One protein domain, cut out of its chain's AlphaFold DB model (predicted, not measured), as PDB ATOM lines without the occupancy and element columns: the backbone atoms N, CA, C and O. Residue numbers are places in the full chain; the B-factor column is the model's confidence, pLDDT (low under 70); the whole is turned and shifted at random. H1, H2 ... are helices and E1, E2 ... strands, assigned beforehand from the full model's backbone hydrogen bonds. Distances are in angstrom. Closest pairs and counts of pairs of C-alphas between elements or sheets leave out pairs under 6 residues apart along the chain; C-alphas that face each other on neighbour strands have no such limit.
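Overview. This is residues 8 to 62 of the 68 residues of an uncharacterized protein of Enterococcus cecorum (UniProt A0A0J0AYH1). A three-stranded antiparallel sheet, E1 to E3, and one helix, H1, meet near their ends as the two arms of a wide V, and a small hairpin of two short strands, E4 and E5, caps the far end of the helix. The middle of H1, residues 41 to 46, stands free between the two sheets. The printed part has 55 residues, with E1, E2, E3, H1, E4 and E5 in that order along the chain; the class is mixed, helices and strands. It is only just loose, close to extended, with a radius of gyration of the C-alphas of 14.9 A, and elongated, spanning 45 by 24 by 18 A.

Along the chain. E2, residues 18 to 25, is 22.6 A long. E1, residues 8 to 14, starts at C-alpha 8 (215.565, 202.259, 291.688) and is 20.4 A long; E3, residues 29 to 35, is 20.0 A long. H1, residues 36 to 50, covers 20.4 A and ends at C-alpha 50 (228.774, 193.664, 267.168). E4 is residues 51 to 53, 6.6 A, and E5 residues 59 to 61, 6.8 A, ending at C-alpha 61 (228.437, 199.539, 266.134).

Arrangement. E1, E2 and E3 form a meander, each strand the antiparallel neighbour of the one before, with E2 as the inner strand. Hairpin E1 and E2 has N 11 and O 22 within hydrogen-bond range at 3.0 A; hairpin E2 and E3 has N 21 and O 32 at 2.8 A. H1 only grazes this sheet, with its residues 36 to 40; the closest C-alphas of E2 and H1 are those of Arg 18 and Lys 36, 4.5 A apart. Every O i to N i+4 pair of H1 is within hydrogen-bond range. Hairpin E4 and E5 is antiparallel at 155 degrees, with N 52 and O 60 at 2.9 A. E4 and E5 are apart from E1, E2 and E3.

Size, cuts and confidence. The C-alphas farthest apart, Ala 27 and Glu 55, are 46.5 A apart. The printed part has no cut, and its links between named elements are tight. No printed residue is under 70 in pLDDT; the mean of the printed part is 85.1.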
ATOM      1  N   LYS A   8     215.180 200.951 291.148       88.31
ATOM      2  CA  LYS A   8     215.565 202.259 291.688       88.31
ATOM      3  C   LYS A   8     216.988 202.646 291.311       88.31
ATOM      4  O   LYS A   8     217.261 203.825 291.113       88.31
ATOM      5  N   GLY A   9     217.884 201.666 291.227       87.81
ATOM      6  CA  GLY A   9     219.290 201.914 290.951       87.81
ATOM      7  C   GLY A   9     220.036 200.652 290.554       87.81
ATOM      8  O   GLY A   9     219.655 199.537 290.918       87.81
ATOM      9  N   THR A  10     221.114 200.841 289.800       91.31
ATOM     10  CA  THR A  10     222.069 199.789 289.466       91.31
ATOM     11  C   THR A  10     223.485 200.282 289.710       91.31
ATOM     12  O   THR A  10     223.827 201.410 289.357       91.31
ATOM     13  N   THR A  11     224.312 199.435 290.317       92.06
ATOM     14  CA  THR A  11     225.736 199.723 290.537       92.06
ATOM     15  C   THR A  11     226.568 198.523 290.113       92.06
ATOM     16  O   THR A  11     226.259 197.391 290.483       92.06
ATOM     17  N   LEU A  12     227.625 198.769 289.337       88.56
ATOM     18  CA  LEU A  12     228.601 197.756 288.948       88.56
ATOM     19  C   LEU A  12     229.886 197.952 289.757       88.56
ATOM     20  O   LEU A  12     230.533 198.993 289.666       88.56
ATOM     21  N   HIS A  13     230.260 196.932 290.522       89.00
ATOM     22  CA  HIS A  13     231.516 196.881 291.260       89.00
ATOM     23  C   HIS A  13     232.484 195.935 290.558       89.00
ATOM     24  O   HIS A  13     232.185 194.753 290.380       89.00
ATOM     25  N   LEU A  14     233.650 196.451 290.180       86.56
ATOM     26  CA  LEU A  14     234.716 195.675 289.556       86.56
ATOM     27  C   LEU A  14     235.866 195.498 290.548       86.56
ATOM     28  O   LEU A  14     236.277 196.442 291.219       86.56
ATOM     29  N   THR A  15     236.373 194.278 290.629       88.94
ATOM     30  CA  THR A  15     237.581 193.907 291.375       88.94
ATOM     31  C   THR A  15     238.544 193.200 290.429       88.94
ATOM     32  O   THR A  15     238.200 192.946 289.273       88.94
ATOM     33  N   ASP A  16     239.732 192.834 290.909       85.88
ATOM     34  CA  ASP A  16     240.724 192.131 290.089       85.88
ATOM     35  C   ASP A  16     240.225 190.775 289.573       85.88
ATOM     36  O   ASP A  16     240.619 190.365 288.489       85.88
ATOM     37  N   LEU A  17     239.323 190.110 290.306       89.50
ATOM     38  CA  LEU A  17     238.843 188.762 289.977       89.50
ATOM     39  C   LEU A  17     237.358 188.696 289.619       89.50
ATOM     40  O   LEU A  17     236.919 187.719 289.022       89.50
ATOM     41  N   ARG A  18     236.551 189.688 290.014       90.31
ATOM     42  CA  ARG A  18     235.084 189.604 289.929       90.31
ATOM     43  C   ARG A  18     234.426 190.905 289.507       90.31
ATOM     44  O   ARG A  18     234.859 191.985 289.911       90.31
ATOM     45  N   ALA A  19     233.311 190.766 288.799       89.62
ATOM     46  CA  ALA A  19     232.356 191.829 288.519       89.62
ATOM     47  C   ALA A  19     231.046 191.540 289.258       89.62
ATOM     48  O   ALA A  19     230.492 190.447 289.153       89.62
ATOM     49  N   THR A  20     230.548 192.505 290.024       91.31
ATOM     50  CA  THR A  20     229.323 192.355 290.814       91.31
ATOM     51  C   THR A  20     228.325 193.445 290.447       91.31
ATOM     52  O   THR A  20     228.600 194.629 290.629       91.31
ATOM     53  N   LEU A  21     227.164 193.041 289.939       91.12
ATOM     54  CA  LEU A  21     226.040 193.915 289.629       91.12
ATOM     55  C   LEU A  21     225.058 193.924 290.801       91.12
ATOM     56  O   LEU A  21     224.486 192.891 291.154       91.12
ATOM     57  N   HIS A  22     224.851 195.098 291.384       91.81
ATOM     58  CA  HIS A  22     223.813 195.353 292.377       91.81
ATOM     59  C   HIS A  22     222.619 196.008 291.692       91.81
ATOM     60  O   HIS A  22     222.779 196.999 290.980       91.81
ATOM     61  N   ILE A  23     221.430 195.455 291.912       91.06
ATOM     62  CA  ILE A  23     220.159 195.971 291.408       91.06
ATOM     63  C   ILE A  23     219.272 196.257 292.614       91.06
ATOM     64  O   ILE A  23     218.815 195.345 293.309       91.06
ATOM     65  N   GLU A  24     219.027 197.536 292.853       90.81
ATOM     66  CA  GLU A  24     218.166 198.015 293.922       90.81
ATOM     67  C   GLU A  24     216.744 198.187 293.395       90.81
ATOM     68  O   GLU A  24     216.498 198.906 292.428       90.81
ATOM     69  N   GLY A  25     215.795 197.524 294.044       86.19
ATOM     70  CA  GLY A  25     214.364 197.719 293.859       86.19
ATOM     71  C   GLY A  25     213.741 198.467 295.035       86.19
ATOM     72  O   GLY A  25     214.402 198.827 296.007       86.19
ATOM     73  N   LEU A  26     212.427 198.684 294.975       80.69
ATOM     74  CA  LEU A  26     211.687 199.403 296.021       80.69
ATOM     75  C   LEU A  26     211.866 198.824 297.431       80.69
ATOM     76  O   LEU A  26     211.986 199.603 298.376       80.69
ATOM     77  N   ALA A  27     211.898 197.495 297.542       84.44
ATOM     78  CA  ALA A  27     212.031 196.746 298.795       84.44
ATOM     79  C   ALA A  27     212.922 195.496 298.642       84.44
ATOM     80  O   ALA A  27     212.808 194.545 299.414       84.44
ATOM     81  N   SER A  28     213.770 195.457 297.614       82.81
ATOM     82  CA  SER A  28     214.591 194.290 297.287       82.81
ATOM     83  C   SER A  28     215.968 194.719 296.812       82.81
ATOM     84  O   SER A  28     216.086 195.711 296.101       82.81
ATOM     85  N   LEU A  29     216.984 193.929 297.138       88.12
ATOM     86  CA  LEU A  29     218.318 194.037 296.561       88.12
ATOM     87  C   LEU A  29     218.638 192.708 295.884       88.12
ATOM     88  O   LEU A  29     218.531 191.654 296.512       88.12
ATOM     89  N   ILE A  30     219.001 192.760 294.606       89.19
ATOM     90  CA  ILE A  30     219.506 191.608 293.859       89.19
ATOM     91  C   ILE A  30     220.987 191.853 293.598       89.19
ATOM     92  O   ILE A  30     221.364 192.901 293.079       89.19
ATOM     93  N   THR A  31     221.811 190.867 293.933       91.19
ATOM     94  CA  THR A  31     223.248 190.882 293.664       91.19
ATOM     95  C   THR A  31     223.579 189.732 292.730       91.19
ATOM     96  O   THR A  31     223.238 188.584 293.015       91.19
ATOM     97  N   ILE A  32     224.241 190.040 291.619       89.56
ATOM     98  CA  ILE A  32     224.728 189.049 290.657       89.56
ATOM     99  C   ILE A  32     226.241 189.210 290.553       89.56
ATOM    100  O   ILE A  32     226.722 190.308 290.280       89.56
ATOM    101  N   THR A  33     226.991 188.134 290.775       91.38
ATOM    102  CA  THR A  33     228.458 188.137 290.724       91.38
ATOM    103  C   THR A  33     228.942 187.207 289.623       91.38
ATOM    104  O   THR A  33     228.478 186.074 289.521       91.38
ATOM    105  N   PHE A  34     229.903 187.685 288.842       85.81
ATOM    106  CA  PHE A  34     230.563 186.953 287.768       85.81
ATOM    107  C   PHE A  34     232.074 186.964 288.003       85.81
ATOM    108  O   PHE A  34     232.615 187.957 288.504       85.81
ATOM    109  N   ASP A  35     232.762 185.886 287.621       89.88
ATOM    110  CA  ASP A  35     234.219 185.922 287.494       89.88
ATOM    111  C   ASP A  35     234.599 186.819 286.313       89.88
ATOM    112  O   ASP A  35     234.000 186.763 285.235       89.88
ATOM    113  N   LYS A  36     235.574 187.696 286.546       82.88
ATOM    114  CA  LYS A  36     235.956 188.754 285.611       82.88
ATOM    115  C   LYS A  36     236.535 188.184 284.322       82.88
ATOM    116  O   LYS A  36     236.176 188.674 283.264       82.88
ATOM    117  N   GLU A  37     237.333 187.122 284.403       82.88
ATOM    118  CA  GLU A  37     237.901 186.461 283.219       82.88
ATOM    119  C   GLU A  37     236.808 185.957 282.267       82.88
ATOM    120  O   GLU A  37     236.901 186.136 281.057       82.88
ATOM    121  N   LEU A  38     235.725 185.387 282.810       78.31
ATOM    122  CA  LEU A  38     234.586 184.953 282.001       78.31
ATOM    123  C   LEU A  38     233.863 186.152 281.384       78.31
ATOM    124  O   LEU A  38     233.502 186.104 280.212       78.31
ATOM    125  N   LEU A  39     233.664 187.229 282.152       80.00
ATOM    126  CA  LEU A  39     233.056 188.453 281.633       80.00
ATOM    127  C   LEU A  39     233.893 189.055 280.500       80.00
ATOM    128  O   LEU A  39     233.323 189.457 279.495       80.00
ATOM    129  N   GLU A  40     235.214 189.109 280.650       80.31
ATOM    130  CA  GLU A  40     236.135 189.630 279.637       80.31
ATOM    131  C   GLU A  40     236.122 188.764 278.378       80.31
ATOM    132  O   GLU A  40     235.987 189.310 277.287       80.31
ATOM    133  N   MET A  41     236.141 187.435 278.524       80.50
ATOM    134  CA  MET A  41     236.035 186.500 277.400       80.50
ATOM    135  C   MET A  41     234.723 186.694 276.621       80.50
ATOM    136  O   MET A  41     234.743 186.874 275.406       80.50
ATOM    137  N   TYR A  42     233.576 186.731 277.312       77.62
ATOM    138  CA  TYR A  42     232.279 186.942 276.653       77.62
ATOM    139  C   TYR A  42     232.108 188.364 276.105       77.62
ATOM    140  O   TYR A  42     231.445 188.554 275.086       77.62
ATOM    141  N   ALA A  43     232.675 189.369 276.776       79.94
ATOM    142  CA  ALA A  43     232.633 190.749 276.312       79.94
ATOM    143  C   ALA A  43     233.478 190.931 275.053       79.94
ATOM    144  O   ALA A  43     233.042 191.627 274.143       79.94
ATOM    145  N   GLU A  44     234.652 190.304 274.976       81.31
ATOM    146  CA  GLU A  44     235.515 190.363 273.799       81.31
ATOM    147  C   GLU A  44     234.822 189.764 272.571       81.31
ATOM    148  O   GLU A  44     234.793 190.403 271.517       81.31
ATOM    149  N   ASP A  45     234.206 188.590 272.720       81.44
ATOM    150  CA  ASP A  45     233.455 187.948 271.638       81.44
ATOM    151  C   ASP A  45     232.259 188.807 271.202       81.44
ATOM    152  O   ASP A  45     232.116 189.115 270.019       81.44
ATOM    153  N   TYR A  46     231.461 189.306 272.155       77.69
ATOM    154  CA  TYR A  46     230.338 190.207 271.867       77.69
ATOM    155  C   TYR A  46     230.791 191.486 271.150       77.69
ATOM    156  O   TYR A  46     230.146 191.966 270.218       77.69
ATOM    157  N   ILE A  47     231.915 192.059 271.580       81.56
ATOM    158  CA  ILE A  47     232.466 193.266 270.978       81.56
ATOM    159  C   ILE A  47     232.905 192.991 269.535       81.56
ATOM    160  O   ILE A  47     232.557 193.776 268.657       81.56
ATOM    161  N   LYS A  48     233.600 191.880 269.270       82.50
ATOM    162  CA  LYS A  48     234.019 191.492 267.911       82.50
ATOM    163  C   LYS A  48     232.836 191.215 266.985       82.50
ATOM    164  O   LYS A  48     232.908 191.536 265.803       82.50
ATOM    165  N   GLU A  49     231.766 190.620 267.505       84.00
ATOM    166  CA  GLU A  49     230.573 190.290 266.716       84.00
ATOM    167  C   GLU A  49     229.698 191.513 266.406       84.00
ATOM    168  O   GLU A  49     229.000 191.528 265.391       84.00
ATOM    169  N   HIS A  50     229.718 192.543 267.257       80.75
ATOM    170  CA  HIS A  50     228.774 193.664 267.168       80.75
ATOM    171  C   HIS A  50     229.409 195.037 266.930       80.75
ATOM    172  O   HIS A  50     228.674 196.010 266.715       80.75
ATOM    173  N   PHE A  51     230.736 195.157 266.974       83.75
ATOM    174  CA  PHE A  51     231.439 196.431 266.851       83.75
ATOM    175  C   PHE A  51     232.695 196.312 265.985       83.75
ATOM    176  O   PHE A  51     233.440 195.341 266.042       83.75
ATOM    177  N   GLU A  52     232.955 197.360 265.211       85.94
ATOM    178  CA  GLU A  52     234.224 197.561 264.520       85.94
ATOM    179  C   GLU A  52     235.082 198.558 265.298       85.94
ATOM    180  O   GLU A  52     234.584 199.597 265.749       85.94
ATOM    181  N   MET A  53     236.378 198.258 265.418       83.62
ATOM    182  CA  MET A  53     237.365 199.149 266.026       83.62
ATOM    183  C   MET A  53     238.379 199.625 264.993       83.62
ATOM    184  O   MET A  53     238.957 198.814 264.269       83.62
ATOM    185  N   SER A  54     238.623 200.934 264.943       83.12
ATOM    186  CA  SER A  54     239.745 201.487 264.180       83.12
ATOM    187  C   SER A  54     241.061 201.305 264.937       83.12
ATOM    188  O   SER A  54     241.066 201.264 266.167       83.12
ATOM    189  N   GLU A  55     242.188 201.359 264.229       80.38
ATOM    190  CA  GLU A  55     243.523 201.419 264.851       80.38
ATOM    191  C   GLU A  55     243.670 202.619 265.809       80.38
ATOM    192  O   GLU A  55     244.319 202.507 266.845       80.38
ATOM    193  N   ASP A  56     242.972 203.727 265.530       84.00
ATOM    194  CA  ASP A  56     242.966 204.940 266.364       84.00
ATOM    195  C   ASP A  56     242.035 204.864 267.598       84.00
ATOM    196  O   ASP A  56     241.845 205.856 268.303       84.00
ATOM    197  N   GLY A  57     241.424 203.703 267.866       77.25
ATOM    198  CA  GLY A  57     240.592 203.473 269.053       77.25
ATOM    199  C   GLY A  57     239.136 203.949 268.966       77.25
ATOM    200  O   GLY A  57     238.432 203.929 269.976       77.25
ATOM    201  N   TRP A  58     238.644 204.353 267.791       80.69
ATOM    202  CA  TRP A  58     237.213 204.575 267.586       80.69
ATOM    203  C   TRP A  58     236.468 203.246 267.538       80.69
ATOM    204  O   TRP A  58     236.886 202.322 266.845       80.69
ATOM    205  N   ILE A  59     235.335 203.180 268.233       80.69
ATOM    206  CA  ILE A  59     234.445 202.019 268.241       80.69
ATOM    207  C   ILE A  59     233.138 202.433 267.568       80.69
ATOM    208  O   ILE A  59     232.483 203.378 268.018       80.69
ATOM    209  N   ARG A  60     232.737 201.726 266.508       82.69
ATOM    210  CA  ARG A  60     231.422 201.890 265.872       82.69
ATOM    211  C   ARG A  60     230.628 200.599 265.978       82.69
ATOM    212  O   ARG A  60     231.185 199.515 265.838       82.69
ATOM    213  N   ARG A  61     229.321 200.705 266.206       81.69
ATOM    214  CA  ARG A  61     228.437 199.539 266.134       81.69
ATOM    215  C   ARG A  61     228.377 199.061 264.685       81.69
ATOM    216  O   ARG A  61     228.246 199.882 263.776       81.69
ATOM    217  N   ILE A  62     228.477 197.756 264.478       82.75
ATOM    218  CA  ILE A  62     228.152 197.140 263.195       82.75
ATOM    219  C   ILE A  62     226.627 197.205 263.101       82.75
ATOM    220  O   ILE A  62     225.924 196.558 263.878       82.75
TER     221      ILE A  62